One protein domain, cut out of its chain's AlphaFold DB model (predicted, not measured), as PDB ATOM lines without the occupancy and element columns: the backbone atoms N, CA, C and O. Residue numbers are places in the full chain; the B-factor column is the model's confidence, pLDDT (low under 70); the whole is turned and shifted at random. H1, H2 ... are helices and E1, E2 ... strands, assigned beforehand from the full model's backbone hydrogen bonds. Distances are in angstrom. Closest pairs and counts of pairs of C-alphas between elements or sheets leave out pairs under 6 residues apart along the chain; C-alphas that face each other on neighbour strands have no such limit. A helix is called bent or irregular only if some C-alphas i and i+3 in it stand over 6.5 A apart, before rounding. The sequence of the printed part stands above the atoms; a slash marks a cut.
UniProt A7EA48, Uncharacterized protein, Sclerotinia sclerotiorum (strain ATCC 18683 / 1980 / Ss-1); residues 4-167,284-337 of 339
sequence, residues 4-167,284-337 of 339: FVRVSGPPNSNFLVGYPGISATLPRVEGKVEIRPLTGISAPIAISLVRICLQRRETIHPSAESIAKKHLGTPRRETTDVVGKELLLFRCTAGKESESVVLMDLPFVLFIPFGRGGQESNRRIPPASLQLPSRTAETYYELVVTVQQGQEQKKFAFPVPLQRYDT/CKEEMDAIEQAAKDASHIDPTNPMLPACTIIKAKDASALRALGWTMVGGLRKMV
ATOM      1  N   PHE A   4     -23.429  32.072  46.581       92.56
ATOM      2  CA  PHE A   4     -23.177  32.264  45.160       92.56
ATOM      3  C   PHE A   4     -23.814  33.589  44.741       92.56
ATOM      4  O   PHE A   4     -24.984  33.837  45.036       92.56
ATOM      5  N   VAL A   5     -23.038  34.443  44.079       95.94
ATOM      6  CA  VAL A   5     -23.464  35.785  43.675       95.94
ATOM      7  C   VAL A   5     -23.291  35.919  42.174       95.94
ATOM      8  O   VAL A   5     -22.235  35.594  41.635       95.94
ATOM      9  N   ARG A   6     -24.325  36.431  41.512       94.81
ATOM     10  CA  ARG A   6     -24.326  36.763  40.091       94.81
ATOM     11  C   ARG A   6     -24.934  38.147  39.895       94.81
ATOM     12  O   ARG A   6     -25.787  38.573  40.667       94.81
ATOM     13  N   VAL A   7     -24.509  38.828  38.840       93.94
ATOM     14  CA  VAL A   7     -25.179  40.026  38.332       93.94
ATOM     15  C   VAL A   7     -25.806  39.681  36.984       93.94
ATOM     16  O   VAL A   7     -25.154  39.071  36.132       93.94
ATOM     17  N   SER A   8     -27.075  40.032  36.799       90.56
ATOM     18  CA  SER A   8     -27.811  39.879  35.540       90.56
ATOM     19  C   SER A   8     -28.332  41.238  35.065       90.56
ATOM     20  O   SER A   8     -28.747  42.067  35.873       90.56
ATOM     21  N   GLY A   9     -28.228  41.497  33.760       84.56
ATOM     22  CA  GLY A   9     -28.818  42.677  33.129       84.56
ATOM     23  C   GLY A   9     -30.313  42.459  32.882       84.56
ATOM     24  O   GLY A   9     -30.815  41.347  33.100       84.56
ATOM     25  N   PRO A  10     -31.040  43.485  32.420       79.88
ATOM     26  CA  PRO A  10     -32.414  43.296  31.980       79.88
ATOM     27  C   PRO A  10     -32.480  42.276  30.821       79.88
ATOM     28  O   PRO A  10     -31.524  42.160  30.042       79.88
ATOM     29  N   PRO A  11     -33.577  41.510  30.687       77.81
ATOM     30  CA  PRO A  11     -33.715  40.502  29.637       77.81
ATOM     31  C   PRO A  11     -33.413  41.066  28.242       77.81
ATOM     32  O   PRO A  11     -33.923  42.120  27.879       77.81
ATOM     33  N   ASN A  12     -32.602  40.343  27.460       74.38
ATOM     34  CA  ASN A  12     -32.192  40.719  26.098       74.38
ATOM     35  C   ASN A  12     -31.468  42.076  25.986       74.38
ATOM     36  O   ASN A  12     -31.474  42.685  24.919       74.38
ATOM     37  N   SER A  13     -30.836  42.551  27.063       70.44
ATOM     38  CA  SER A  13     -30.137  43.839  27.075       70.44
ATOM     39  C   SER A  13     -28.792  43.775  27.803       70.44
ATOM     40  O   SER A  13     -28.522  42.859  28.586       70.44
ATOM     41  N   ASN A  14     -27.933  44.754  27.525       76.69
ATOM     42  CA  ASN A  14     -26.668  44.936  28.227       76.69
ATOM     43  C   ASN A  14     -26.882  45.619  29.585       76.69
ATOM     44  O   ASN A  14     -27.838  46.361  29.779       76.69
ATOM     45  N   PHE A  15     -25.943  45.416  30.515       82.31
ATOM     46  CA  PHE A  15     -25.942  46.120  31.803       82.31
ATOM     47  C   PHE A  15     -25.818  47.638  31.635       82.31
ATOM     48  O   PHE A  15     -26.350  48.393  32.438       82.31
ATOM     49  N   LEU A  16     -25.061  48.078  30.626       89.56
ATOM     50  CA  LEU A  16     -24.838  49.484  30.322       89.56
ATOM     51  C   LEU A  16     -25.984  50.006  29.454       89.56
ATOM     52  O   LEU A  16     -26.196  49.506  28.351       89.56
ATOM     53  N   VAL A  17     -26.677  51.029  29.947       90.56
ATOM     54  CA  VAL A  17     -27.770  51.706  29.248       90.56
ATOM     55  C   VAL A  17     -27.447  53.187  29.101       90.56
ATOM     56  O   VAL A  17     -26.917  53.819  30.019       90.56
ATOM     57  N   GLY A  18     -27.776  53.737  27.934       90.81
ATOM     58  CA  GLY A  18     -27.358  55.073  27.527       90.81
ATOM     59  C   GLY A  18     -25.900  55.116  27.067       90.81
ATOM     60  O   GLY A  18     -25.209  54.102  26.991       90.81
ATOM     61  N   TYR A  19     -25.429  56.323  26.769       91.50
ATOM     62  CA  TYR A  19     -24.162  56.564  26.089       91.50
ATOM     63  C   TYR A  19     -23.228  57.411  26.963       91.50
ATOM     64  O   TYR A  19     -23.421  58.629  27.080       91.50
ATOM     65  N   PRO A  20     -22.206  56.810  27.608       91.12
ATOM     66  CA  PRO A  20     -21.275  57.557  28.447       91.12
ATOM     67  C   PRO A  20     -20.614  58.712  27.685       91.12
ATOM     68  O   PRO A  20     -20.085  58.545  26.587       91.12
ATOM     69  N   GLY A  21     -20.653  59.901  28.287       87.25
ATOM     70  CA  GLY A  21     -20.220  61.150  27.655       87.25
ATOM     71  C   GLY A  21     -21.361  62.003  27.083       87.25
ATOM     72  O   GLY A  21     -21.184  63.209  26.919       87.25
ATOM     73  N   ILE A  22     -22.552  61.434  26.873       89.81
ATOM     74  CA  ILE A  22     -23.732  62.162  26.388       89.81
ATOM     75  C   ILE A  22     -24.756  62.269  27.520       89.81
ATOM     76  O   ILE A  22     -25.528  61.346  27.780       89.81
ATOM     77  N   SER A  23     -24.787  63.421  28.190       88.62
ATOM     78  CA  SER A  23     -25.619  63.647  29.382       88.62
ATOM     79  C   SER A  23     -27.114  63.434  29.157       88.62
ATOM     80  O   SER A  23     -27.789  62.940  30.056       88.62
ATOM     81  N   ALA A  24     -27.620  63.750  27.962       90.00
ATOM     82  CA  ALA A  24     -29.031  63.587  27.613       90.00
ATOM     83  C   ALA A  24     -29.513  62.126  27.675       90.00
ATOM     84  O   ALA A  24     -30.701  61.894  27.840       90.00
ATOM     85  N   THR A  25     -28.603  61.151  27.583       92.75
ATOM     86  CA  THR A  25     -28.940  59.717  27.604       92.75
ATOM     87  C   THR A  25     -28.951  59.106  29.009       92.75
ATOM     88  O   THR A  25     -29.234  57.918  29.143       92.75
ATOM     89  N   LEU A  26     -28.624  59.891  30.050       91.62
ATOM     90  CA  LEU A  26     -28.495  59.436  31.443       91.62
ATOM     91  C   LEU A  26     -27.774  58.075  31.559       91.62
ATOM     92  O   LEU A  26     -28.389  57.084  31.982       91.62
ATOM     93  N   PRO A  27     -26.483  58.011  31.171       93.00
ATOM     94  CA  PRO A  27     -25.740  56.761  31.126       93.00
ATOM     95  C   PRO A  27     -25.688  56.114  32.508       93.00
ATOM     96  O   PRO A  27     -25.410  56.769  33.519       93.00
ATOM     97  N   ARG A  28     -25.965  54.816  32.564       93.06
ATOM     98  CA  ARG A  28     -26.108  54.072  33.816       93.06
ATOM     99  C   ARG A  28     -25.876  52.586  33.611       93.06
ATOM    100  O   ARG A  28     -25.976  52.076  32.502       93.06
ATOM    101  N   VAL A  29     -25.588  51.898  34.705       94.12
ATOM    102  CA  VAL A  29     -25.517  50.443  34.756       94.12
ATOM    103  C   VAL A  29     -26.725  49.931  35.521       94.12
ATOM    104  O   VAL A  29     -26.874  50.238  36.703       94.12
ATOM    105  N   GLU A  30     -27.587  49.169  34.863       93.00
ATOM    106  CA  GLU A  30     -28.810  48.627  35.444       93.00
ATOM    107  C   GLU A  30     -28.833  47.100  35.398       93.00
ATOM    108  O   GLU A  30     -28.232  46.457  34.535       93.00
ATOM    109  N   GLY A  31     -29.493  46.507  36.386       94.19
ATOM    110  CA  GLY A  31     -29.575  45.062  36.493       94.19
ATOM    111  C   GLY A  31     -30.048  44.602  37.858       94.19
ATOM    112  O   GLY A  31     -30.703  45.328  38.607       94.19
ATOM    113  N   LYS A  32     -29.711  43.358  38.181       95.06
ATOM    114  CA  LYS A  32     -30.122  42.680  39.403       95.06
ATOM    115  C   LYS A  32     -28.963  41.880  39.982       95.06
ATOM    116  O   LYS A  32     -28.276  41.150  39.269       95.06
ATOM    117  N   VAL A  33     -28.753  42.017  41.287       96.94
ATOM    118  CA  VAL A  33     -27.862  41.141  42.053       96.94
ATOM    119  C   VAL A  33     -28.659  39.924  42.497       96.94
ATOM    120  O   VAL A  33     -29.622  40.041  43.253       96.94
ATOM    121  N   GLU A  34     -28.242  38.755  42.030       95.31
ATOM    122  CA  GLU A  34     -28.834  37.461  42.348       95.31
ATOM    123  C   GLU A  34     -27.936  36.732  43.347       95.31
ATOM    124  O   GLU A  34     -26.775  36.428  43.064       95.31
ATOM    125  N   ILE A  35     -28.477  36.441  44.526       95.00
ATOM    126  CA  ILE A  35     -27.805  35.684  45.581       95.00
ATOM    127  C   ILE A  35     -28.525  34.352  45.752       95.00
ATOM    128  O   ILE A  35     -29.747  34.307  45.937       95.00
ATOM    129  N   ARG A  36     -27.758  33.265  45.671       92.44
ATOM    130  CA  ARG A  36     -28.213  31.876  45.814       92.44
ATOM    131  C   ARG A  36     -27.257  31.100  46.723       92.44
ATOM    132  O   ARG A  36     -26.130  31.549  46.930       92.44
ATOM    133  N   PRO A  37     -27.658  29.952  47.287       89.81
ATOM    134  CA  PRO A  37     -26.750  29.125  48.073       89.81
ATOM    135  C   PRO A  37     -25.674  28.537  47.161       89.81
ATOM    136  O   PRO A  37     -25.989  28.073  46.068       89.81
ATOM    137  N   LEU A  38     -24.405  28.563  47.585       85.31
ATOM    138  CA  LEU A  38     -23.331  27.962  46.783       85.31
ATOM    139  C   LEU A  38     -23.458  26.435  46.722       85.31
ATOM    140  O   LEU A  38     -23.147  25.821  45.705       85.31
ATOM    141  N   THR A  39     -23.899  25.823  47.819       81.50
ATOM    142  CA  THR A  39     -24.072  24.377  47.943       81.50
ATOM    143  C   THR A  39     -25.496  24.046  48.364       81.50
ATOM    144  O   THR A  39     -26.033  24.615  49.312       81.50
ATOM    145  N   GLY A  40     -26.103  23.085  47.664       72.81
ATOM    146  CA  GLY A  40     -27.500  22.714  47.871       72.81
ATOM    147  C   GLY A  40     -28.479  23.773  47.357       72.81
ATOM    148  O   GLY A  40     -28.156  24.942  47.204       72.81
ATOM    149  N   ILE A  41     -29.708  23.356  47.066       67.81
ATOM    150  CA  ILE A  41     -30.657  24.214  46.337       67.81
ATOM    151  C   ILE A  41     -31.492  25.084  47.284       67.81
ATOM    152  O   ILE A  41     -31.896  26.182  46.931       67.81
ATOM    153  N   SER A  42     -31.708  24.622  48.517       72.75
ATOM    154  CA  SER A  42     -32.515  25.321  49.527       72.75
ATOM    155  C   SER A  42     -31.737  25.610  50.813       72.75
ATOM    156  O   SER A  42     -32.346  25.802  51.867       72.75
ATOM    157  N   ALA A  43     -30.411  25.482  50.780       84.56
ATOM    158  CA  ALA A  43     -29.592  25.635  51.970       84.56
ATOM    159  C   ALA A  43     -29.608  27.114  52.393       84.56
ATOM    160  O   ALA A  43     -29.203  27.962  51.603       84.56
ATOM    161  N   PRO A  44     -30.093  27.460  53.597       88.25
ATOM    162  CA  PRO A  44     -30.213  28.858  53.975       88.25
ATOM    163  C   PRO A  44     -28.858  29.545  54.097       88.25
ATOM    164  O   PRO A  44     -27.895  28.989  54.627       88.25
ATOM    165  N   ILE A  45     -28.817  30.797  53.670       92.00
ATOM    166  CA  ILE A  45     -27.653  31.660  53.742       92.00
ATOM    167  C   ILE A  45     -27.952  32.783  54.724       92.00
ATOM    168  O   ILE A  45     -29.009  33.402  54.657       92.00
ATOM    169  N   ALA A  46     -27.017  33.060  55.624       93.44
ATOM    170  CA  ALA A  46     -27.081  34.227  56.491       93.44
ATOM    171  C   ALA A  46     -26.544  35.448  55.731       93.44
ATOM    172  O   ALA A  46     -25.361  35.477  55.396       93.44
ATOM    173  N   ILE A  47     -27.395  36.436  55.451       95.00
ATOM    174  CA  ILE A  47     -27.026  37.694  54.786       95.00
ATOM    175  C   ILE A  47     -27.345  38.860  55.717       95.00
ATOM    176  O   ILE A  47     -28.474  38.981  56.183       95.00
ATOM    177  N   SER A  48     -26.367  39.723  55.984       95.31
ATOM    178  CA  SER A  48     -26.531  40.912  56.831       95.31
ATOM    179  C   SER A  48     -26.491  42.225  56.047       95.31
ATOM    180  O   SER A  48     -27.186  43.183  56.396       95.31
ATOM    181  N   LEU A  49     -25.711  42.265  54.964       96.25
ATOM    182  CA  LEU A  49     -25.508  43.446  54.130       96.25
ATOM    183  C   LEU A  49     -25.245  43.035  52.680       96.25
ATOM    184  O   LEU A  49     -24.476  42.106  52.430       96.25
ATOM    185  N   VAL A  50     -25.816  43.776  51.732       98.06
ATOM    186  CA  VAL A  50     -25.446  43.717  50.315       98.06
ATOM    187  C   VAL A  50     -25.256  45.132  49.793       98.06
ATOM    188  O   VAL A  50     -26.149  45.975  49.909       98.06
ATOM    189  N   ARG A  51     -24.089  45.391  49.208       98.19
ATOM    190  CA  ARG A  51     -23.745  46.647  48.539       98.19
ATOM    191  C   ARG A  51     -23.249  46.377  47.132       98.19
ATOM    192  O   ARG A  51     -22.691  45.313  46.874       98.19
ATOM    193  N   ILE A  52     -23.412  47.350  46.250       98.00
ATOM    194  CA  ILE A  52     -22.854  47.313  44.901       98.00
ATOM    195  C   ILE A  52     -22.245  48.668  44.552       98.00
ATOM    196  O   ILE A  52     -22.792  49.716  44.890       98.00
ATOM    197  N   CYS A  53     -21.115  48.655  43.861       97.06
ATOM    198  CA  CYS A  53     -20.543  49.846  43.249       97.06
ATOM    199  C   CYS A  53     -19.906  49.494  41.907       97.06
ATOM    200  O   CYS A  53     -19.541  48.343  41.667       97.06
ATOM    201  N   LEU A  54     -19.763  50.496  41.045       96.31
ATOM    202  CA  LEU A  54     -18.910  50.413  39.868       96.31
ATOM    203  C   LEU A  54     -17.516  50.895  40.269       96.31
ATOM    204  O   LEU A  54     -17.375  51.995  40.799       96.31
ATOM    205  N   GLN A  55     -16.491  50.083  40.042       95.88
ATOM    206  CA  GLN A  55     -15.104  50.434  40.321       95.88
ATOM    207  C   GLN A  55     -14.340  50.611  39.018       95.88
ATOM    208  O   GLN A  55     -14.432  49.772  38.127       95.88
ATOM    209  N   ARG A  56     -13.575  51.694  38.927       95.19
ATOM    210  CA  ARG A  56     -12.543  51.899  37.916       95.19
ATOM    211  C   ARG A  56     -11.236  51.362  38.468       95.19
ATOM    212  O   ARG A  56     -10.821  51.785  39.546       95.19
ATOM    213  N   ARG A  57     -10.578  50.485  37.720       94.62
ATOM    214  CA  ARG A  57      -9.235  49.997  38.023       94.62
ATOM    215  C   ARG A  57      -8.282  50.464  36.946       94.62
ATOM    216  O   ARG A  57      -8.498  50.240  35.756       94.62
ATOM    217  N   GLU A  58      -7.240  51.142  37.392       92.62
ATOM    218  CA  GLU A  58      -6.162  51.623  36.547       92.62
ATOM    219  C   GLU A  58      -4.886  50.922  36.975       92.62
ATOM    220  O   GLU A  58      -4.525  50.940  38.153       92.62
ATOM    221  N   THR A  59      -4.208  50.280  36.028       90.75
ATOM    222  CA  THR A  59      -2.951  49.603  36.324       90.75
ATOM    223  C   THR A  59      -1.856  50.061  35.394       90.75
ATOM    224  O   THR A  59      -2.102  50.260  34.209       90.75
ATOM    225  N   ILE A  60      -0.654  50.227  35.939       88.62
ATOM    226  CA  ILE A  60       0.544  50.573  35.183       88.62
ATOM    227  C   ILE A  60       1.629  49.565  35.553       88.62
ATOM    228  O   ILE A  60       1.939  49.365  36.729       88.62
ATOM    229  N   HIS A  61       2.185  48.902  34.546       85.31
ATOM    230  CA  HIS A  61       3.246  47.914  34.684       85.31
ATOM    231  C   HIS A  61       4.357  48.212  33.664       85.31
ATOM    232  O   HIS A  61       4.384  47.634  32.575       85.31
ATOM    233  N   PRO A  62       5.289  49.126  33.984       73.69
ATOM    234  CA  PRO A  62       6.285  49.616  33.024       73.69
ATOM    235  C   PRO A  62       7.214  48.508  32.512       73.69
ATOM    236  O   PRO A  62       7.676  48.534  31.376       73.69
ATOM    237  N   SER A  63       7.463  47.499  33.346       71.62
ATOM    238  CA  SER A  63       8.312  46.346  33.046       71.62
ATOM    239  C   SER A  63       7.601  45.249  32.240       71.62
ATOM    240  O   SER A  63       8.244  44.261  31.884       71.62
ATOM    241  N   ALA A  64       6.310  45.405  31.901       73.69
ATOM    242  CA  ALA A  64       5.535  44.360  31.226       73.69
ATOM    243  C   ALA A  64       6.092  43.961  29.850       73.69
ATOM    244  O   ALA A  64       5.944  42.811  29.443       73.69
ATOM    245  N   GLU A  65       6.742  44.888  29.144       70.56
ATOM    246  CA  GLU A  65       7.338  44.640  27.825       70.56
ATOM    247  C   GLU A  65       8.696  43.908  27.899       70.56
ATOM    248  O   GLU A  65       9.142  43.346  26.900       70.56
ATOM    249  N   SER A  66       9.366  43.859  29.062       67.19
ATOM    250  CA  SER A  66      10.729  43.319  29.179       67.19
ATOM    251  C   SER A  66      10.774  41.964  29.888       67.19
ATOM    252  O   SER A  66      10.652  41.868  31.109       67.19
ATOM    253  N   ILE A  67      11.057  40.904  29.126       63.28
ATOM    254  CA  ILE A  67      11.234  39.536  29.649       63.28
ATOM    255  C   ILE A  67      12.419  39.461  30.633       63.28
ATOM    256  O   ILE A  67      12.328  38.779  31.650       63.28
ATOM    257  N   ALA A  68      13.496  40.215  30.386       62.53
ATOM    258  CA  ALA A  68      14.695  40.237  31.232       62.53
ATOM    259  C   ALA A  68      14.497  40.972  32.573       62.53
ATOM    260  O   ALA A  68      15.170  40.657  33.551       62.53
ATOM    261  N   LYS A  69      13.570  41.940  32.642       56.28
ATOM    262  CA  LYS A  69      13.304  42.743  33.851       56.28
ATOM    263  C   LYS A  69      12.071  42.283  34.627       56.28
ATOM    264  O   LYS A  69      11.711  42.912  35.613       56.28
ATOM    265  N   LYS A  70      11.438  41.174  34.241       55.00
ATOM    266  CA  LYS A  70      10.178  40.704  34.844       55.00
ATOM    267  C   LYS A  70      10.281  40.372  36.344       55.00
ATOM    268  O   LYS A  70       9.273  40.411  37.038       55.00
ATOM    269  N   HIS A  71      11.487  40.073  36.836       55.56
ATOM    270  CA  HIS A  71      11.754  39.740  38.243       55.56
ATOM    271  C   HIS A  71      12.560  40.803  39.015       55.56
ATOM    272  O   HIS A  71      12.656  40.702  40.232       55.56
ATOM    273  N   LEU A  72      13.127  41.810  38.334       60.06
ATOM    274  CA  LEU A  72      13.911  42.904  38.945       60.06
ATOM    275  C   LEU A  72      13.330  44.306  38.670       60.06
ATOM    276  O   LEU A  72      13.886  45.301  39.126       60.06
ATOM    277  N   GLY A  73      12.267  44.406  37.873       61.88
ATOM    278  CA  GLY A  73      11.651  45.667  37.476       61.88
ATOM    279  C   GLY A  73      10.610  46.166  38.474       61.88
ATOM    280  O   GLY A  73      10.141  45.418  39.331       61.88
ATOM    281  N   THR A  74      10.224  47.432  38.317       67.19
ATOM    282  CA  THR A  74       9.178  48.086  39.107       67.19
ATOM    283  C   THR A  74       7.903  47.232  39.181       67.19
ATOM    284  O   THR A  74       7.440  46.746  38.138       67.19
ATOM    285  N   PRO A  75       7.315  47.058  40.383       73.25
ATOM    286  CA  PRO A  75       6.082  46.304  40.564       73.25
ATOM    287  C   PRO A  75       4.886  46.972  39.877       73.25
ATOM    288  O   PRO A  75       4.828  48.188  39.704       73.25
ATOM    289  N   ARG A  76       3.881  46.167  39.518       81.25
ATOM    290  CA  ARG A  76       2.608  46.661  38.975       81.25
ATOM    291  C   ARG A  76       1.950  47.595  39.986       81.25
ATOM    292  O   ARG A  76       1.630  47.170  41.095       81.25
ATOM    293  N   ARG A  77       1.695  48.836  39.578       84.94
ATOM    294  CA  ARG A  77       0.869  49.764  40.344       84.94
ATOM    295  C   ARG A  77      -0.579  49.590  39.938       84.94
ATOM    296  O   ARG A  77      -0.892  49.473  38.755       84.94
ATOM    297  N   GLU A  78      -1.448  49.610  40.931       89.69
ATOM    298  CA  GLU A  78      -2.882  49.524  40.752       89.69
ATOM    299  C   GLU A  78      -3.565  50.611  41.577       89.69
ATOM    300  O   GLU A  78      -3.262  50.797  42.754       89.69
ATOM    301  N   THR A  79      -4.470  51.344  40.938       90.88
ATOM    302  CA  THR A  79      -5.334  52.340  41.568       90.88
ATOM    303  C   THR A  79      -6.776  51.917  41.351       90.88
ATOM    304  O   THR A  79      -7.131  51.410  40.287       90.88
ATOM    305  N   THR A  80      -7.607  52.070  42.376       93.75
ATOM    306  CA  THR A  80      -9.019  51.694  42.324       93.75
ATOM    307  C   THR A  80      -9.867  52.824  42.874       93.75
ATOM    308  O   THR A  80      -9.692  53.214  44.024       93.75
ATOM    309  N   ASP A  81     -10.813  53.295  42.067       92.62
ATOM    310  CA  ASP A  81     -11.741  54.362  42.433       92.62
ATOM    311  C   ASP A  81     -13.184  53.913  42.229       92.62
ATOM    312  O   ASP A  81     -13.497  53.170  41.298       92.62
ATOM    313  N   VAL A  82     -14.094  54.402  43.070       93.94
ATOM    314  CA  VAL A  82     -15.532  54.184  42.880       93.94
ATOM    315  C   VAL A  82     -16.062  55.189  41.863       93.94
ATOM    316  O   VAL A  82     -15.971  56.394  42.057       93.94
ATOM    317  N   VAL A  83     -16.673  54.708  40.790       92.50
ATOM    318  CA  VAL A  83     -17.344  55.559  39.807       92.50
ATOM    319  C   VAL A  83     -18.745  55.886  40.316       92.50
ATOM    320  O   VAL A  83     -19.547  54.987  40.574       92.50
ATOM    321  N   GLY A  84     -19.058  57.174  40.458       88.88
ATOM    322  CA  GLY A  84     -20.347  57.609  40.982       88.88
ATOM    323  C   GLY A  84     -20.498  57.295  42.473       88.88
ATOM    324  O   GLY A  84     -19.749  57.815  43.302       88.88
ATOM    325  N   LYS A  85     -21.510  56.497  42.830       89.75
ATOM    326  CA  LYS A  85     -21.867  56.194  44.225       89.75
ATOM    327  C   LYS A  85     -21.957  54.689  44.464       89.75
ATOM    328  O   LYS A  85     -22.419  53.945  43.608       89.75
ATOM    329  N   GLU A  86     -21.577  54.266  45.667       94.88
ATOM    330  CA  GLU A  86     -21.923  52.937  46.175       94.88
ATOM    331  C   GLU A  86     -23.404  52.908  46.574       94.88
ATOM    332  O   GLU A  86     -23.905  53.834  47.218       94.88
ATOM    333  N   LEU A  87     -24.094  51.828  46.217       95.75
ATOM    334  CA  LEU A  87     -25.476  51.579  46.597       95.75
ATOM    335  C   LEU A  87     -25.559  50.506  47.670       95.75
ATOM    336  O   LEU A  87     -24.974  49.427  47.561       95.75
ATOM    337  N   LEU A  88     -26.360  50.794  48.690       96.75
ATOM    338  CA  LEU A  88     -26.814  49.813  49.659       96.75
ATOM    339  C   LEU A  88     -28.079  49.143  49.118       96.75
ATOM    340  O   LEU A  88     -29.130  49.773  49.085       96.75
ATOM    341  N   LEU A  89     -27.978  47.877  48.720       96.62
ATOM    342  CA  LEU A  89     -29.117  47.119  48.192       96.62
ATOM    343  C   LEU A  89     -29.918  46.437  49.299       96.62
ATOM    344  O   LEU A  89     -31.134  46.299  49.210       96.62
ATOM    345  N   PHE A  90     -29.230  45.993  50.348       96.75
ATOM    346  CA  PHE A  90     -29.866  45.331  51.474       96.75
ATOM    347  C   PHE A  90     -29.068  45.537  52.758       96.75
ATOM    348  O   PHE A  90     -27.836  45.491  52.764       96.75
ATOM    349  N   ARG A  91     -29.787  45.708  53.865       95.44
ATOM    350  CA  ARG A  91     -29.257  45.661  55.227       95.44
ATOM    351  C   ARG A  91     -30.315  45.051  56.136       95.44
ATOM    352  O   ARG A  91     -31.492  45.382  56.006       95.44
ATOM    353  N   CYS A  92     -29.900  44.208  57.073       92.25
ATOM    354  CA  CYS A  92     -30.797  43.728  58.118       92.25
ATOM    355  C   CYS A  92     -31.376  44.872  58.958       92.25
ATOM    356  O   CYS A  92     -30.731  45.894  59.197       92.25
ATOM    357  N   THR A  93     -32.601  44.676  59.439       89.38
ATOM    358  CA  THR A  93     -33.228  45.571  60.413       89.38
ATOM    359  C   THR A  93     -32.385  45.654  61.682       89.38
ATOM    360  O   THR A  93     -31.731  44.681  62.066       89.38
ATOM    361  N   ALA A  94     -32.425  46.803  62.358       87.12
ATOM    362  CA  ALA A  94     -31.715  46.995  63.618       87.12
ATOM    363  C   ALA A  94     -32.047  45.875  64.625       87.12
ATOM    364  O   ALA A  94     -33.195  45.446  64.731       87.12
ATOM    365  N   GLY A  95     -31.026  45.377  65.327       84.31
ATOM    366  CA  GLY A  95     -31.156  44.277  66.291       84.31
ATOM    367  C   GLY A  95     -31.112  42.867  65.690       84.31
ATOM    368  O   GLY A  95     -31.101  41.899  66.445       84.31
ATOM    369  N   LYS A  96     -31.046  42.720  64.360       89.12
ATOM    370  CA  LYS A  96     -30.899  41.418  63.698       89.12
ATOM    371  C   LYS A  96     -29.523  41.277  63.055       89.12
ATOM    372  O   LYS A  96     -29.164  42.062  62.183       89.12
ATOM    373  N   GLU A  97     -28.773  40.249  63.456       89.56
ATOM    374  CA  GLU A  97     -27.413  40.009  62.949       89.56
ATOM    375  C   GLU A  97     -27.387  39.605  61.474       89.56
ATOM    376  O   GLU A  97     -26.514  40.032  60.725       89.56
ATOM    377  N   SER A  98     -28.333  38.764  61.049       92.44
ATOM    378  CA  SER A  98     -28.466  38.325  59.660       92.44
ATOM    379  C   SER A  98     -29.880  37.837  59.348       92.44
ATOM    380  O   SER A  98     -30.620  37.388  60.228       92.44
ATOM    381  N   GLU A  99     -30.266  37.919  58.079       92.31
ATOM    382  CA  GLU A  99     -31.443  37.260  57.534       92.31
ATOM    383  C   GLU A  99     -31.074  35.907  56.938       92.31
ATOM    384  O   GLU A  99     -30.082  35.775  56.225       92.31
ATOM    385  N   SER A 100     -31.897  34.901  57.232       92.81
ATOM    386  CA  SER A 100     -31.734  33.548  56.707       92.81
ATOM    387  C   SER A 100     -32.536  33.418  55.416       92.81
ATOM    388  O   SER A 100     -33.762  33.290  55.450       92.81
ATOM    389  N   VAL A 101     -31.849  33.496  54.281       91.94
ATOM    390  CA  VAL A 101     -32.444  33.563  52.939       91.94
ATOM    391  C   VAL A 101     -32.101  32.330  52.118       91.94
ATOM    392  O   VAL A 101     -31.013  31.775  52.240       91.94
ATOM    393  N   VAL A 102     -33.025  31.900  51.267       91.19
ATOM    394  CA  VAL A 102     -32.756  30.884  50.235       91.19
ATOM    395  C   VAL A 102     -32.565  31.517  48.862       91.19
ATOM    396  O   VAL A 102     -31.923  30.929  47.998       91.19
ATOM    397  N   LEU A 103     -33.094  32.726  48.666       91.75
ATOM    398  CA  LEU A 103     -33.000  33.473  47.421       91.75
ATOM    399  C   LEU A 103     -33.079  34.972  47.720       91.75
ATOM    400  O   LEU A 103     -33.951  35.406  48.474       91.75
ATOM    401  N   MET A 104     -32.190  35.760  47.114       94.69
ATOM    402  CA  MET A 104     -32.339  37.216  47.047       94.69
ATOM    403  C   MET A 104     -32.068  37.719  45.639       94.69
ATOM    404  O   MET A 104     -31.084  37.332  45.016       94.69
ATOM    405  N   ASP A 105     -32.928  38.615  45.193       95.50
ATOM    406  CA  ASP A 105     -32.936  39.244  43.886       95.50
ATOM    407  C   ASP A 105     -33.114  40.740  44.128       95.50
ATOM    408  O   ASP A 105     -34.187  41.194  44.531       95.50
ATOM    409  N   LEU A 106     -32.023  41.487  43.969       96.75
ATOM    410  CA  LEU A 106     -31.920  42.890  44.366       96.75
ATOM    411  C   LEU A 106     -31.645  43.761  43.131       96.75
ATOM    412  O   LEU A 106     -30.497  43.815  42.673       96.75
ATOM    413  N   PRO A 107     -32.675  44.409  42.561       95.81
ATOM    414  CA  PRO A 107     -32.517  45.341  41.450       95.81
ATOM    415  C   PRO A 107     -31.655  46.549  41.829       95.81
ATOM    416  O   PRO A 107     -31.677  47.007  42.972       95.81
ATOM    417  N   PHE A 108     -30.904  47.081  40.868       95.12
ATOM    418  CA  PHE A 108     -30.085  48.278  41.050       95.12
ATOM    419  C   PHE A 108     -29.979  49.093  39.758       95.12
ATOM    420  O   PHE A 108     -30.061  48.551  38.657       95.12
ATOM    421  N   VAL A 109     -29.719  50.392  39.915       94.62
ATOM    422  CA  VAL A 109     -29.310  51.315  38.847       94.62
ATOM    423  C   VAL A 109     -28.177  52.186  39.384       94.62
ATOM    424  O   VAL A 109     -28.369  52.945  40.330       94.62
ATOM    425  N   LEU A 110     -26.995  52.086  38.782       94.06
ATOM    426  CA  LEU A 110     -25.814  52.894  39.084       94.06
ATOM    427  C   LEU A 110     -25.606  53.930  37.979       94.06
ATOM    428  O   LEU A 110     -25.173  53.588  36.883       94.06
ATOM    429  N   PHE A 111     -25.882  55.201  38.257       92.06
ATOM    430  CA  PHE A 111     -25.632  56.268  37.287       92.06
ATOM    431  C   PHE A 111     -24.136  56.501  37.078       92.06
ATOM    432  O   PHE A 111     -23.377  56.685  38.035       92.06
ATOM    433  N   ILE A 112     -23.729  56.534  35.813       92.19
ATOM    434  CA  ILE A 112     -22.379  56.900  35.405       92.19
ATOM    435  C   ILE A 112     -22.306  58.429  35.368       92.19
ATOM    436  O   ILE A 112     -23.171  59.060  34.761       92.19
ATOM    437  N   PRO A 113     -21.294  59.064  35.983       88.69
ATOM    438  CA  PRO A 113     -21.153  60.511  35.924       88.69
ATOM    439  C   PRO A 113     -21.098  61.021  34.477       88.69
ATOM    440  O   PRO A 113     -20.303  60.552  33.664       88.69
ATOM    441  N   PHE A 114     -21.936  62.008  34.168       77.00
ATOM    442  CA  PHE A 114     -22.086  62.572  32.821       77.00
ATOM    443  C   PHE A 114     -21.862  64.095  32.762       77.00
ATOM    444  O   PHE A 114     -21.981  64.706  31.703       77.00
ATOM    445  N   GLY A 115     -21.548  64.731  33.896       66.88
ATOM    446  CA  GLY A 115     -21.291  66.169  33.986       66.88
ATOM    447  C   GLY A 115     -19.820  66.532  33.759       66.88
ATOM    448  O   GLY A 115     -18.918  65.790  34.138       66.88
ATOM    449  N   ARG A 116     -19.561  67.721  33.194       56.50
ATOM    450  CA  ARG A 116     -18.198  68.272  33.017       56.50
ATOM    451  C   ARG A 116     -17.627  68.952  34.276       56.50
ATOM    452  O   ARG A 116     -16.510  69.456  34.237       56.50
ATOM    453  N   GLY A 117     -18.377  68.994  35.380       49.44
ATOM    454  CA  GLY A 117     -18.063  69.818  36.551       49.44
ATOM    455  C   GLY A 117     -17.908  69.010  37.835       49.44
ATOM    456  O   GLY A 117     -18.890  68.706  38.504       49.44
ATOM    457  N   GLY A 118     -16.666  68.704  38.203       53.53
ATOM    458  CA  GLY A 118     -16.311  68.151  39.507       53.53
ATOM    459  C   GLY A 118     -14.797  68.003  39.638       53.53
ATOM    460  O   GLY A 118     -14.151  67.413  38.771       53.53
ATOM    461  N   GLN A 119     -14.208  68.558  40.704       53.25
ATOM    462  CA  GLN A 119     -12.796  68.295  41.011       53.25
ATOM    463  C   GLN A 119     -12.584  66.863  41.527       53.25
ATOM    464  O   GLN A 119     -11.532  66.286  41.271       53.25
ATOM    465  N   GLU A 120     -13.599  66.268  42.163       59.41
ATOM    466  CA  GLU A 120     -13.585  64.876  42.630       59.41
ATOM    467  C   GLU A 120     -13.583  63.885  41.452       59.41
ATOM    468  O   GLU A 120     -14.433  63.966  40.559       59.41
ATOM    469  N   SER A 121     -12.661  62.916  41.478       60.78
ATOM    470  CA  SER A 121     -12.520  61.848  40.472       60.78
ATOM    471  C   SER A 121     -13.835  61.110  40.208       60.78
ATOM    472  O   SER A 121     -14.185  60.872  39.055       60.78
ATOM    473  N   ASN A 122     -14.620  60.854  41.257       60.75
ATOM    474  CA  ASN A 122     -15.870  60.090  41.193       60.75
ATOM    475  C   ASN A 122     -17.034  60.844  40.518       60.75
ATOM    476  O   ASN A 122     -18.085  60.247  40.286       60.75
ATOM    477  N   ARG A 123     -16.877  62.145  40.220       66.69
ATOM    478  CA  ARG A 123     -17.884  62.980  39.528       66.69
ATOM    479  C   ARG A 123     -17.499  63.335  38.094       66.69
ATOM    480  O   ARG A 123     -18.312  63.926  37.385       66.69
ATOM    481  N   ARG A 124     -16.276  63.007  37.667       76.19
ATOM    482  CA  ARG A 124     -15.843  63.206  36.282       76.19
ATOM    483  C   ARG A 124     -16.391  62.099  35.397       76.19
ATOM    484  O   ARG A 124     -16.538  60.963  35.838       76.19
ATOM    485  N   ILE A 125     -16.637  62.445  34.137       85.06
ATOM    486  CA  ILE A 125     -16.976  61.468  33.101       85.06
ATOM    487  C   ILE A 125     -15.836  60.440  33.039       85.06
ATOM    488  O   ILE A 125     -14.692  60.839  32.777       85.06
ATOM    489  N   PRO A 126     -16.108  59.153  33.306       89.31
ATOM    490  CA  PRO A 126     -15.063  58.141  33.327       89.31
ATOM    491  C   PRO A 126     -14.434  57.982  31.933       89.31
ATOM    492  O   PRO A 126     -15.145  58.083  30.929       89.31
ATOM    493  N   PRO A 127     -13.111  57.756  31.832       90.19
ATOM    494  CA  PRO A 127     -12.461  57.439  30.560       90.19
ATOM    495  C   PRO A 127     -12.999  56.131  29.958       90.19
ATOM    496  O   PRO A 127     -13.526  55.276  30.667       90.19
ATOM    497  N   ALA A 128     -12.849  55.951  28.645       91.56
ATOM    498  CA  ALA A 128     -13.149  54.663  28.023       91.56
ATOM    499  C   ALA A 128     -12.202  53.576  28.560       91.56
ATOM    500  O   ALA A 128     -11.086  53.869  28.996       91.56
ATOM    501  N   SER A 129     -12.645  52.321  28.530       93.88
ATOM    502  CA  SER A 129     -11.775  51.186  28.808       93.88
ATOM    503  C   SER A 129     -10.641  51.130  27.786       93.88
ATOM    504  O   SER A 129     -10.862  51.291  26.587       93.88
ATOM    505  N   LEU A 130      -9.426  50.896  28.271       92.00
ATOM    506  CA  LEU A 130      -8.205  50.892  27.476       92.00
ATOM    507  C   LEU A 130      -7.285  49.784  27.978       92.00
ATOM    508  O   LEU A 130      -7.107  49.617  29.181       92.00
ATOM    509  N   GLN A 131      -6.652  49.065  27.060       91.50
ATOM    510  CA  GLN A 131      -5.588  48.124  27.383       91.50
ATOM    511  C   GLN A 131      -4.474  48.287  26.354       91.50
ATOM    512  O   GLN A 131      -4.668  48.013  25.170       91.50
ATOM    513  N   LEU A 132      -3.302  48.733  26.806       87.75
ATOM    514  CA  LEU A 132      -2.124  48.833  25.950       87.75
ATOM    515  C   LEU A 132      -1.499  47.449  25.692       87.75
ATOM    516  O   LEU A 132      -1.709  46.509  26.473       87.75
ATOM    517  N   PRO A 133      -0.686  47.305  24.626       83.94
ATOM    518  CA  PRO A 133       0.099  46.098  24.390       83.94
ATOM    519  C   PRO A 133       0.900  45.679  25.625       83.94
ATOM    520  O   PRO A 133       1.364  46.513  26.404       83.94
ATOM    521  N   SER A 134       1.027  44.367  25.826       84.69
ATOM    522  CA  SER A 134       1.690  43.772  26.996       84.69
ATOM    523  C   SER A 134       1.101  44.181  28.354       84.69
ATOM    524  O   SER A 134       1.670  43.817  29.377       84.69
ATOM    525  N   ARG A 135      -0.047  44.880  28.392       86.56
ATOM    526  CA  ARG A 135      -0.688  45.395  29.615       86.56
ATOM    527  C   ARG A 135       0.205  46.357  30.403       86.56
ATOM    528  O   ARG A 135       0.221  46.349  31.631       86.56
ATOM    529  N   THR A 136       0.971  47.180  29.686       86.81
ATOM    530  CA  THR A 136       1.807  48.232  30.288       86.81
ATOM    531  C   THR A 136       0.983  49.312  30.971       86.81
ATOM    532  O   THR A 136       1.397  49.815  32.012       86.81
ATOM    533  N   ALA A 137      -0.190  49.628  30.424       88.94
ATOM    534  CA  ALA A 137      -1.218  50.412  31.090       88.94
ATOM    535  C   ALA A 137      -2.609  49.851  30.761       88.94
ATOM    536  O   ALA A 137      -2.875  49.452  29.624       88.94
ATOM    537  N   GLU A 138      -3.488  49.821  31.759       92.38
ATOM    538  CA  GLU A 138      -4.867  49.351  31.630       92.38
ATOM    539  C   GLU A 138      -5.816  50.276  32.390       92.38
ATOM    540  O   GLU A 138      -5.507  50.723  33.494       92.38
ATOM    541  N   THR A 139      -6.993  50.501  31.822       94.06
ATOM    542  CA  THR A 139      -8.152  51.108  32.470       94.06
ATOM    543  C   THR A 139      -9.345  50.209  32.193       94.06
ATOM    544  O   THR A 139      -9.765  50.059  31.045       94.06
ATOM    545  N   TYR A 140      -9.897  49.592  33.228       95.44
ATOM    546  CA  TYR A 140     -11.060  48.716  33.113       95.44
ATOM    547  C   TYR A 140     -12.017  48.942  34.278       95.44
ATOM    548  O   TYR A 140     -11.654  49.561  35.280       95.44
ATOM    549  N   TYR A 141     -13.254  48.473  34.133       95.56
ATOM    550  CA  TYR A 141     -14.272  48.648  35.160       95.56
ATOM    551  C   TYR A 141     -14.857  47.316  35.591       95.56
ATOM    552  O   TYR A 141     -15.008  46.390  34.793       95.56
ATOM    553  N   GLU A 142     -15.203  47.246  36.870       96.00
ATOM    554  CA  GLU A 142     -15.824  46.084  37.488       96.00
ATOM    555  C   GLU A 142     -17.016  46.534  38.334       96.00
ATOM    556  O   GLU A 142     -16.909  47.457  39.143       96.00
ATOM    557  N   LEU A 143     -18.159  45.867  38.187       96.69
ATOM    558  CA  LEU A 143     -19.193  45.888  39.212       96.69
ATOM    559  C   LEU A 143     -18.713  45.045  40.380       96.69
ATOM    560  O   LEU A 143     -18.467  43.849  40.230       96.69
ATOM    561  N   VAL A 144     -18.607  45.665  41.548       97.94
ATOM    562  CA  VAL A 144     -18.178  44.996  42.769       97.94
ATOM    563  C   VAL A 144     -19.360  44.885  43.711       97.94
ATOM    564  O   VAL A 144     -19.811  45.871  44.300       97.94
ATOM    565  N   VAL A 145     -19.852  43.658  43.862       98.25
ATOM    566  CA  VAL A 145     -20.884  43.306  44.834       98.25
ATOM    567  C   VAL A 145     -20.202  42.886  46.127       98.25
ATOM    568  O   VAL A 145     -19.429  41.930  46.154       98.25
ATOM    569  N   THR A 146     -20.499  43.589  47.213       98.06
ATOM    570  CA  THR A 146     -20.025  43.247  48.553       98.06
ATOM    571  C   THR A 146     -21.158  42.599  49.331       98.06
ATOM    572  O   THR A 146     -22.188  43.230  49.568       98.06
ATOM    573  N   VAL A 147     -20.960  41.351  49.748       97.25
ATOM    574  CA  VAL A 147     -21.915  40.583  50.552       97.25
ATOM    575  C   VAL A 147     -21.315  40.320  51.923       97.25
ATOM    576  O   VAL A 147     -20.191  39.830  52.032       97.25
ATOM    577  N   GLN A 148     -22.074  40.630  52.969       95.75
ATOM    578  CA  GLN A 148     -21.714  40.324  54.347       95.75
ATOM    579  C   GLN A 148     -22.593  39.188  54.880       95.75
ATOM    580  O   GLN A 148     -23.821  39.224  54.760       95.75
ATOM    581  N   GLN A 149     -21.947  38.182  55.464       91.31
ATOM    582  CA  GLN A 149     -22.544  36.980  56.036       91.31
ATOM    583  C   GLN A 149     -22.137  36.881  57.512       91.31
ATOM    584  O   GLN A 149     -21.116  36.286  57.858       91.31
ATOM    585  N   GLY A 150     -22.896  37.532  58.398       82.31
ATOM    586  CA  GLY A 150     -22.487  37.697  59.795       82.31
ATOM    587  C   GLY A 150     -21.242  38.587  59.898       82.31
ATOM    588  O   GLY A 150     -21.306  39.767  59.550       82.31
ATOM    589  N   GLN A 151     -20.117  38.024  60.351       82.31
ATOM    590  CA  GLN A 151     -18.825  38.726  60.447       82.31
ATOM    591  C   GLN A 151     -17.975  38.627  59.168       82.31
ATOM    592  O   GLN A 151     -17.053  39.418  58.987       82.31
ATOM    593  N   GLU A 152     -18.273  37.684  58.272       91.12
ATOM    594  CA  GLU A 152     -17.498  37.478  57.045       91.12
ATOM    595  C   GLU A 152     -17.989  38.419  55.936       91.12
ATOM    596  O   GLU A 152     -19.190  38.516  55.680       91.12
ATOM    597  N   GLN A 153     -17.072  39.102  55.248       94.19
ATOM    598  CA  GLN A 153     -17.381  39.966  54.107       94.19
ATOM    599  C   GLN A 153     -16.649  39.466  52.859       94.19
ATOM    600  O   GLN A 153     -15.436  39.269  52.885       94.19
ATOM    601  N   LYS A 154     -17.379  39.292  51.753       95.81
ATOM    602  CA  LYS A 154     -16.828  38.876  50.454       95.81
ATOM    603  C   LYS A 154     -17.178  39.874  49.365       95.81
ATOM    604  O   LYS A 154     -18.270  40.441  49.363       95.81
ATOM    605  N   LYS A 155     -16.247  40.060  48.430       96.94
ATOM    606  CA  LYS A 155     -16.419  40.890  47.236       96.94
ATOM    607  C   LYS A 155     -16.446  40.001  45.998       96.94
ATOM    608  O   LYS A 155     -15.616  39.106  45.869       96.94
ATOM    609  N   PHE A 156     -17.381  40.273  45.100       97.25
ATOM    610  CA  PHE A 156     -17.549  39.593  43.820       97.25
ATOM    611  C   PHE A 156     -17.449  40.642  42.719       97.25
ATOM    612  O   PHE A 156     -18.205  41.613  42.741       97.25
ATOM    613  N   ALA A 157     -16.496  40.470  41.805       96.56
ATOM    614  CA  ALA A 157     -16.215  41.417  40.733       96.56
ATOM    615  C   ALA A 157     -16.722  40.881  39.388       96.56
ATOM    616  O   ALA A 157     -16.504  39.713  39.064       96.56
ATOM    617  N   PHE A 158     -17.387  41.737  38.613       95.31
ATOM    618  CA  PHE A 158     -17.929  41.418  37.292       95.31
ATOM    619  C   PHE A 158     -17.495  42.498  36.294       95.31
ATOM    620  O   PHE A 158     -17.770  43.669  36.546       95.31
ATOM    621  N   PRO A 159     -16.826  42.157  35.181       93.69
ATOM    622  CA  PRO A 159     -16.290  43.153  34.260       93.69
ATOM    623  C   PRO A 159     -17.405  43.921  33.541       93.69
ATOM    624  O   PRO A 159     -18.386  43.329  33.093       93.69
ATOM    625  N   VAL A 160     -17.225  45.235  33.387       93.31
ATOM    626  CA  VAL A 160     -18.122  46.116  32.625       93.31
ATOM    627  C   VAL A 160     -17.284  47.015  31.714       93.31
ATOM    628  O   VAL A 160     -16.803  48.054  32.152       93.31
ATOM    629  N   PRO A 161     -17.058  46.639  30.445       91.12
ATOM    630  CA  PRO A 161     -16.373  47.514  29.500       91.12
ATOM    631  C   PRO A 161     -17.146  48.826  29.315       91.12
ATOM    632  O   PRO A 161     -18.363  48.803  29.134       91.12
ATOM    633  N   LEU A 162     -16.448  49.965  29.341       91.75
ATOM    634  CA  LEU A 162     -17.039  51.278  29.075       91.75
ATOM    635  C   LEU A 162     -16.460  51.885  27.801       91.75
ATOM    636  O   LEU A 162     -15.247  51.913  27.602       91.75
ATOM    637  N   GLN A 163     -17.333  52.436  26.965       88.94
ATOM    638  CA  GLN A 163     -16.978  53.229  25.790       88.94
ATOM    639  C   GLN A 163     -17.445  54.671  25.987       88.94
ATOM    640  O   GLN A 163     -18.386  54.921  26.739       88.94
ATOM    641  N   ARG A 164     -16.774  55.618  25.327       86.81
ATOM    642  CA  ARG A 164     -17.122  57.043  25.363       86.81
ATOM    643  C   ARG A 164     -17.630  57.511  24.012       86.81
ATOM    644  O   ARG A 164     -17.062  57.165  22.984       86.81
ATOM    645  N   TYR A 165     -18.647  58.359  24.066       87.19
ATOM    646  CA  TYR A 165     -19.383  58.852  22.907       87.19
ATOM    647  C   TYR A 165     -19.450  60.381  22.862       87.19
ATOM    648  O   TYR A 165     -20.084  60.962  21.987       87.19
ATOM    649  N   ASP A 166     -18.788  61.077  23.788       83.31
ATOM    650  CA  ASP A 166     -18.782  62.538  23.779       83.31
ATOM    651  C   ASP A 166     -17.998  63.120  22.603       83.31
ATOM    652  O   ASP A 166     -18.281  64.246  22.221       83.31
ATOM    653  N   THR A 167     -17.081  62.355  22.002       81.06
ATOM    654  CA  THR A 167     -16.231  62.779  20.880       81.06
ATOM    655  C   THR A 167     -16.727  62.321  19.507       81.06
ATOM    656  O   THR A 167     -15.936  62.307  18.564       81.06
ATOM    657  N   CYS A 284     -20.858  55.805  13.037       73.88
ATOM    658  CA  CYS A 284     -21.119  57.038  13.791       73.88
ATOM    659  C   CYS A 284     -22.513  57.619  13.516       73.88
ATOM    660  O   CYS A 284     -23.059  58.302  14.378       73.88
ATOM    661  N   LYS A 285     -23.061  57.420  12.312       77.75
ATOM    662  CA  LYS A 285     -24.404  57.876  11.946       77.75
ATOM    663  C   LYS A 285     -25.477  56.939  12.498       77.75
ATOM    664  O   LYS A 285     -26.482  57.432  12.987       77.75
ATOM    665  N   GLU A 286     -25.253  55.632  12.457       80.75
ATOM    666  CA  GLU A 286     -26.155  54.628  13.041       80.75
ATOM    667  C   GLU A 286     -26.273  54.797  14.561       80.75
ATOM    668  O   GLU A 286     -27.376  54.762  15.104       80.75
ATOM    669  N   GLU A 287     -25.167  55.114  15.239       85.25
ATOM    670  CA  GLU A 287     -25.191  55.432  16.667       85.25
ATOM    671  C   GLU A 287     -26.004  56.694  16.982       85.25
ATOM    672  O   GLU A 287     -26.564  56.795  18.068       85.25
ATOM    673  N   MET A 288     -26.132  57.659  16.058       87.06
ATOM    674  CA  MET A 288     -26.912  58.879  16.321       87.06
ATOM    675  C   MET A 288     -28.390  58.590  16.561       87.06
ATOM    676  O   MET A 288     -28.970  59.174  17.477       87.06
ATOM    677  N   ASP A 289     -28.981  57.699  15.768       88.31
ATOM    678  CA  ASP A 289     -30.394  57.341  15.900       88.31
ATOM    679  C   ASP A 289     -30.633  56.625  17.240       88.31
ATOM    680  O   ASP A 289     -31.591  56.920  17.961       88.31
ATOM    681  N   ALA A 290     -29.709  55.741  17.628       89.94
ATOM    682  CA  ALA A 290     -29.755  55.034  18.903       89.94
ATOM    683  C   ALA A 290     -29.507  55.964  20.108       89.94
ATOM    684  O   ALA A 290     -30.181  55.842  21.133       89.94
ATOM    685  N   ILE A 291     -28.616  56.951  19.978       91.31
ATOM    686  CA  ILE A 291     -28.390  58.010  20.973       91.31
ATOM    687  C   ILE A 291     -29.640  58.868  21.150       91.31
ATOM    688  O   ILE A 291     -30.011  59.184  22.283       91.31
ATOM    689  N   GLU A 292     -30.287  59.264  20.054       91.81
ATOM    690  CA  GLU A 292     -31.510  60.061  20.109       91.81
ATOM    691  C   GLU A 292     -32.627  59.284  20.809       91.81
ATOM    692  O   GLU A 292     -33.298  59.827  21.692       91.81
ATOM    693  N   GLN A 293     -32.793  58.003  20.470       92.31
ATOM    694  CA  GLN A 293     -33.763  57.142  21.137       92.31
ATOM    695  C   GLN A 293     -33.441  56.983  22.628       92.31
ATOM    696  O   GLN A 293     -34.313  57.203  23.465       92.31
ATOM    697  N   ALA A 294     -32.180  56.719  22.981       92.44
ATOM    698  CA  ALA A 294     -31.754  56.613  24.374       92.44
ATOM    699  C   ALA A 294     -31.987  57.913  25.162       92.44
ATOM    700  O   ALA A 294     -32.311  57.864  26.347       92.44
ATOM    701  N   ALA A 295     -31.847  59.081  24.526       93.50
ATOM    702  CA  ALA A 295     -32.149  60.368  25.147       93.50
ATOM    703  C   ALA A 295     -33.656  60.571  25.376       93.50
ATOM    704  O   ALA A 295     -34.054  61.092  26.419       93.50
ATOM    705  N   LYS A 296     -34.504  60.131  24.437       94.31
ATOM    706  CA  LYS A 296     -35.966  60.128  24.615       94.31
ATOM    707  C   LYS A 296     -36.368  59.218  25.771       94.31
ATOM    708  O   LYS A 296     -37.077  59.668  26.667       94.31
ATOM    709  N   ASP A 297     -35.848  57.996  25.810       91.12
ATOM    710  CA  ASP A 297     -36.138  57.034  26.877       91.12
ATOM    711  C   ASP A 297     -35.672  57.563  28.243       91.12
ATOM    712  O   ASP A 297     -36.403  57.505  29.232       91.12
ATOM    713  N   ALA A 298     -34.479  58.164  28.288       91.25
ATOM    714  CA  ALA A 298     -33.922  58.778  29.488       91.25
ATOM    715  C   ALA A 298     -34.756  59.957  30.015       91.25
ATOM    716  O   ALA A 298     -34.765  60.194  31.221       91.25
ATOM    717  N   SER A 299     -35.489  60.673  29.156       90.94
ATOM    718  CA  SER A 299     -36.334  61.801  29.580       90.94
ATOM    719  C   SER A 299     -37.475  61.395  30.524       90.94
ATOM    720  O   SER A 299     -37.989  62.235  31.263       90.94
ATOM    721  N   HIS A 300     -37.838  60.110  30.544       89.31
ATOM    722  CA  HIS A 300     -38.858  59.549  31.429       89.31
ATOM    723  C   HIS A 300     -38.297  59.007  32.752       89.31
ATOM    724  O   HIS A 300     -39.059  58.514  33.582       89.31
ATOM    725  N   ILE A 301     -36.981  59.081  32.961       87.50
ATOM    726  CA  ILE A 301     -36.308  58.516  34.132       87.50
ATOM    727  C   ILE A 301     -35.961  59.639  35.102       87.50
ATOM    728  O   ILE A 301     -35.233  60.566  34.755       87.50
ATOM    729  N   ASP A 302     -36.416  59.520  36.347       87.56
ATOM    730  CA  ASP A 302     -35.960  60.373  37.440       87.56
ATOM    731  C   ASP A 302     -34.679  59.779  38.062       87.56
ATOM    732  O   ASP A 302     -34.736  58.712  38.682       87.56
ATOM    733  N   PRO A 303     -33.508  60.442  37.959       83.94
ATOM    734  CA  PRO A 303     -32.269  59.939  38.555       83.94
ATOM    735  C   PRO A 303     -32.308  59.840  40.082       83.94
ATOM    736  O   PRO A 303     -31.506  59.120  40.678       83.94
ATOM    737  N   THR A 304     -33.205  60.587  40.727       85.06
ATOM    738  CA  THR A 304     -33.392  60.560  42.180       85.06
ATOM    739  C   THR A 304     -34.337  59.447  42.622       85.06
ATOM    740  O   THR A 304     -34.240  58.985  43.759       85.06
ATOM    741  N   ASN A 305     -35.189  58.965  41.713       85.94
ATOM    742  CA  ASN A 305     -36.118  57.871  41.950       85.94
ATOM    743  C   ASN A 305     -36.343  57.034  40.672       85.94
ATOM    744  O   ASN A 305     -37.391  57.150  40.033       85.94
ATOM    745  N   PRO A 306     -35.401  56.147  40.301       82.50
ATOM    746  CA  PRO A 306     -35.438  55.415  39.030       82.50
ATOM    747  C   PRO A 306     -36.514  54.311  38.948       82.50
ATOM    748  O   PRO A 306     -36.454  53.486  38.043       82.50
ATOM    749  N   MET A 307     -37.472  54.264  39.886       84.56
ATOM    750  CA  MET A 307     -38.590  53.304  39.944       84.56
ATOM    751  C   MET A 307     -38.182  51.850  39.648       84.56
ATOM    752  O   MET A 307     -38.705  51.198  38.745       84.56
ATOM    753  N   LEU A 308     -37.231  51.332  40.429       86.88
ATOM    754  CA  LEU A 308     -36.751  49.957  40.285       86.88
ATOM    755  C   LEU A 308     -37.864  48.928  40.554       86.88
ATOM    756  O   LEU A 308     -38.734  49.174  41.397       86.88
ATOM    757  N   PRO A 309     -37.802  47.738  39.926       88.88
ATOM    758  CA  PRO A 309     -38.635  46.610  40.322       88.88
ATOM    759  C   PRO A 309     -38.484  46.294  41.815       88.88
ATOM    760  O   PRO A 309     -37.440  46.546  42.422       88.88
ATOM    761  N   ALA A 310     -39.518  45.700  42.411       89.69
ATOM    762  CA  ALA A 310     -39.462  45.291  43.808       89.69
ATOM    763  C   ALA A 310     -38.361  44.240  44.036       89.69
ATOM    764  O   ALA A 310     -38.182  43.315  43.240       89.69
ATOM    765  N   CYS A 311     -37.645  44.364  45.155       93.44
ATOM    766  CA  CYS A 311     -36.715  43.334  45.602       93.44
ATOM    767  C   CYS A 311     -37.468  42.036  45.915       93.44
ATOM    768  O   CYS A 311     -38.478  42.053  46.621       93.44
ATOM    769  N   THR A 312     -36.916  40.905  45.488       94.00
ATOM    770  CA  THR A 312     -37.440  39.581  45.833       94.00
ATOM    771  C   THR A 312     -36.506  38.938  46.844       94.00
ATOM    772  O   THR A 312     -35.375  38.580  46.528       94.00
ATOM    773  N   ILE A 313     -36.961  38.803  48.087       93.94
ATOM    774  CA  ILE A 313     -36.194  38.198  49.182       93.94
ATOM    775  C   ILE A 313     -37.036  37.068  49.751       93.94
ATOM    776  O   ILE A 313     -38.069  37.322  50.362       93.94
ATOM    777  N   ILE A 314     -36.583  35.832  49.558       92.56
ATOM    778  CA  ILE A 314     -37.275  34.640  50.042       92.56
ATOM    779  C   ILE A 314     -36.485  34.066  51.209       92.56
ATOM    780  O   ILE A 314     -35.341  33.613  51.061       92.56
ATOM    781  N   LYS A 315     -37.091  34.108  52.392       91.50
ATOM    782  CA  LYS A 315     -36.493  33.607  53.627       91.50
ATOM    783  C   LYS A 315     -36.637  32.097  53.698       91.50
ATOM    784  O   LYS A 315     -37.569  31.503  53.169       91.50
ATOM    785  N   ALA A 316     -35.737  31.456  54.433       87.88
ATOM    786  CA  ALA A 316     -35.762  30.007  54.618       87.88
ATOM    787  C   ALA A 316     -37.027  29.482  55.312       87.88
ATOM    788  O   ALA A 316     -37.361  28.309  55.168       87.88
ATOM    789  N   LYS A 317     -37.709  30.339  56.078       87.44
ATOM    790  CA  LYS A 317     -38.944  30.003  56.797       87.44
ATOM    791  C   LYS A 317     -40.213  30.312  55.997       87.44
ATOM    792  O   LYS A 317     -41.299  30.022  56.488       87.44
ATOM    793  N   ASP A 318     -40.095  30.899  54.807       87.94
ATOM    794  CA  ASP A 318     -41.262  31.267  54.011       87.94
ATOM    795  C   ASP A 318     -41.919  30.014  53.425       87.94
ATOM    796  O   ASP A 318     -41.248  29.124  52.899       87.94
ATOM    797  N   ALA A 319     -43.251  29.946  53.468       81.62
ATOM    798  CA  ALA A 319     -44.004  28.801  52.945       81.62
ATOM    799  C   ALA A 319     -43.766  28.577  51.438       81.62
ATOM    800  O   ALA A 319     -43.805  27.448  50.950       81.62
ATOM    801  N   SER A 320     -43.476  29.650  50.699       81.19
ATOM    802  CA  SER A 320     -43.167  29.631  49.269       81.19
ATOM    803  C   SER A 320     -41.692  29.359  48.954       81.19
ATOM    804  O   SER A 320     -41.342  29.323  47.776       81.19
ATOM    805  N   ALA A 321     -40.829  29.131  49.953       82.81
ATOM    806  CA  ALA A 321     -39.383  29.016  49.761       82.81
ATOM    807  C   ALA A 321     -38.982  27.950  48.737       82.81
ATOM    808  O   ALA A 321     -38.172  28.215  47.855       82.81
ATOM    809  N   LEU A 322     -39.578  26.756  48.816       80.50
ATOM    810  CA  LEU A 322     -39.298  25.690  47.849       80.50
ATOM    811  C   LEU A 322     -39.851  26.033  46.465       80.50
ATOM    812  O   LEU A 322     -39.132  25.891  45.478       80.50
ATOM    813  N   ARG A 323     -41.081  26.554  46.397       82.94
ATOM    814  CA  ARG A 323     -41.733  26.904  45.129       82.94
ATOM    815  C   ARG A 323     -40.957  27.978  44.371       82.94
ATOM    816  O   ARG A 323     -40.764  27.843  43.171       82.94
ATOM    817  N   ALA A 324     -40.453  28.991  45.072       80.81
ATOM    818  CA  ALA A 324     -39.641  30.061  44.493       80.81
ATOM    819  C   ALA A 324     -38.304  29.569  43.910       80.81
ATOM    820  O   ALA A 324     -37.716  30.237  43.066       80.81
ATOM    821  N   LEU A 325     -37.827  28.400  44.341       79.69
ATOM    822  CA  LEU A 325     -36.641  27.748  43.786       79.69
ATOM    823  C   LEU A 325     -36.976  26.829  42.597       79.69
ATOM    824  O   LEU A 325     -36.068  26.209  42.047       79.69
ATOM    825  N   GLY A 326     -38.256  26.693  42.231       82.81
ATOM    826  CA  GLY A 326     -38.731  25.701  41.265       82.81
ATOM    827  C   GLY A 326     -38.850  24.294  41.856       82.81
ATOM    828  O   GLY A 326     -38.731  23.314  41.128       82.81
ATOM    829  N   TRP A 327     -39.050  24.167  43.174       82.94
ATOM    830  CA  TRP A 327     -39.160  22.885  43.880       82.94
ATOM    831  C   TRP A 327     -40.466  22.757  44.661       82.94
ATOM    832  O   TRP A 327     -41.072  23.727  45.105       82.94
ATOM    833  N   THR A 328     -40.895  21.523  44.873       84.31
ATOM    834  CA  THR A 328     -42.037  21.184  45.716       84.31
ATOM    835  C   THR A 328     -41.753  19.910  46.510       84.31
ATOM    836  O   THR A 328     -40.786  19.191  46.243       84.31
ATOM    837  N   MET A 329     -42.578  19.641  47.518       82.31
ATOM    838  CA  MET A 329     -42.522  18.412  48.307       82.31
ATOM    839  C   MET A 329     -43.559  17.422  47.779       82.31
ATOM    840  O   MET A 329     -44.751  17.716  47.779       82.31
ATOM    841  N   VAL A 330     -43.119  16.229  47.381       80.50
ATOM    842  CA  VAL A 330     -43.991  15.118  46.969       80.50
ATOM    843  C   VAL A 330     -43.565  13.867  47.729       80.50
ATOM    844  O   VAL A 330     -42.454  13.376  47.539       80.50
ATOM    845  N   GLY A 331     -44.431  13.359  48.611       81.44
ATOM    846  CA  GLY A 331     -44.147  12.154  49.405       81.44
ATOM    847  C   GLY A 331     -42.935  12.292  50.335       81.44
ATOM    848  O   GLY A 331     -42.156  11.357  50.467       81.44
ATOM    849  N   GLY A 332     -42.717  13.477  50.918       80.56
ATOM    850  CA  GLY A 332     -41.554  13.749  51.779       80.56
ATOM    851  C   GLY A 332     -40.234  13.971  51.026       80.56
ATOM    852  O   GLY A 332     -39.229  14.298  51.652       80.56
ATOM    853  N   LEU A 333     -40.235  13.867  49.693       80.12
ATOM    854  CA  LEU A 333     -39.074  14.117  48.842       80.12
ATOM    855  C   LEU A 333     -39.214  15.443  48.096       80.12
ATOM    856  O   LEU A 333     -40.305  15.835  47.681       80.12
ATOM    857  N   ARG A 334     -38.084  16.123  47.888       79.31
ATOM    858  CA  ARG A 334     -38.018  17.343  47.076       79.31
ATOM    859  C   ARG A 334     -37.982  16.966  45.601       79.31
ATOM    860  O   ARG A 334     -37.096  16.224  45.183       79.31
ATOM    861  N   LYS A 335     -38.919  17.495  44.819       80.06
ATOM    862  CA  LYS A 335     -38.980  17.332  43.360       80.06
ATOM    863  C   LYS A 335     -39.039  18.696  42.682       80.06
ATOM    864  O   LYS A 335     -39.540  19.643  43.282       80.06
ATOM    865  N   MET A 336     -38.532  18.795  41.453       79.88
ATOM    866  CA  MET A 336     -38.732  19.997  40.644       79.88
ATOM    867  C   MET A 336     -40.220  20.181  40.344       79.88
ATOM    868  O   MET A 336     -40.943  19.206  40.125       79.88
ATOM    869  N   VAL A 337     -40.665  21.431  40.349       80.25
ATOM    870  CA  VAL A 337     -41.974  21.818  39.830       80.25
ATOM    871  C   VAL A 337     -41.883  21.757  38.309       80.25
ATOM    872  O   VAL A 337     -41.013  22.387  37.716       80.25
TER     873      VAL A 337
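Overview. This is residues 4 to 167 and 284 to 337 of the 339 residues of an uncharacterized protein of Sclerotinia sclerotiorum (strain ATCC 18683 / 1980 / Ss-1) (UniProt A7EA48). Two twisted sheets make a sandwich, partly face to face with their strands crossed at 53 degrees: E1, E2, E3, E6 and E9 form one, E5, E4, E7 and E8 the other. Beyond it lie small H1 past the end of E4, the hairpin E10 and E11 toward the opposite end of the longest axis, and H2, away from both sheets. The printed part has 218 residues, with three named helices and eleven named strands in the order E1 E2 E3 E4 H1 E5 E6 E7 E8 H2 E9 H3 E10 E11; the class is mixed, helices and strands. The first sheet is branched, the second runs E5, E4, E7, E8, and neighbours in both are antiparallel. The whole is loose, with a radius of gyration of the C-alphas of 21.1 A and spans of 63 by 53 by 35 A.

Arrangement. E6, residues 99 to 111, has E2, residues 28 to 37, and E3, residues 45 to 47, on one side and E9, residues 312 to 315, on the other. It bends by 102 degrees at residue 102, and N 33 and O 106, 2.9 A, N 45 and O 101, 2.8 A, and N 105 and O 312, 2.8 A, are within hydrogen-bond range. E1, residues 4 to 8, forms a hairpin with E2, with N 6 and O 34 at 2.9 A. In the other sheet, E4, residues 49 to 60, and E7, residues 137 to 149, are inner strands, with N 55 and O 142 at 2.8 A; E5, residues 77 to 91, and E8, residues 152 to 159, are edge strands, with N 56 and O 81 at 2.8 A and N 145 and O 156 at 2.9 A. E3 runs on into E4 at 78 degrees, and the closest C-alphas of E5 and E6 are those of Leu 89 and Leu 106, 6.4 A. H3, residues 321 to 324, only grazes the branched sheet, with C-alphas 314 and 321 at 6.0 A. E10, residues 327 to 330, and E11, residues 333 to 336, form a hairpin, with N 328 and O 335 at 2.8 A. H1, residues 62 to 65, is irregular, with C-alphas 62 and 65 7.3 A apart; H2, residues 284 to 298, touches no helix. H2 has 8 of 11 O i to N i+4 pairs within range; H1 and H3 are too short for one.

Along the chain. E1 begins at C-alpha 4, (-23.177, 32.264, 45.160), and E11 ends at C-alpha 336, (-38.732, 19.997, 40.644). From first to last C-alpha, E7 measures 35.5 A, E5 33.9 A, E4 33.0 A and H2 20.3 A.

Size, cuts and confidence. The C-alphas farthest apart are those of Ala 68 and Gly 331, 67.7 A. Residues 168 to 283 are not printed, and C-alphas 167 and 284 are 10.3 A apart across the cut. The links E1 to E2, H1 to E5, E6 to E7 and H2 to E9 are long. Mean pLDDT of the printed part is 86.5; residue 41, residues 66 to 74 and residues 115 to 123 are under 70.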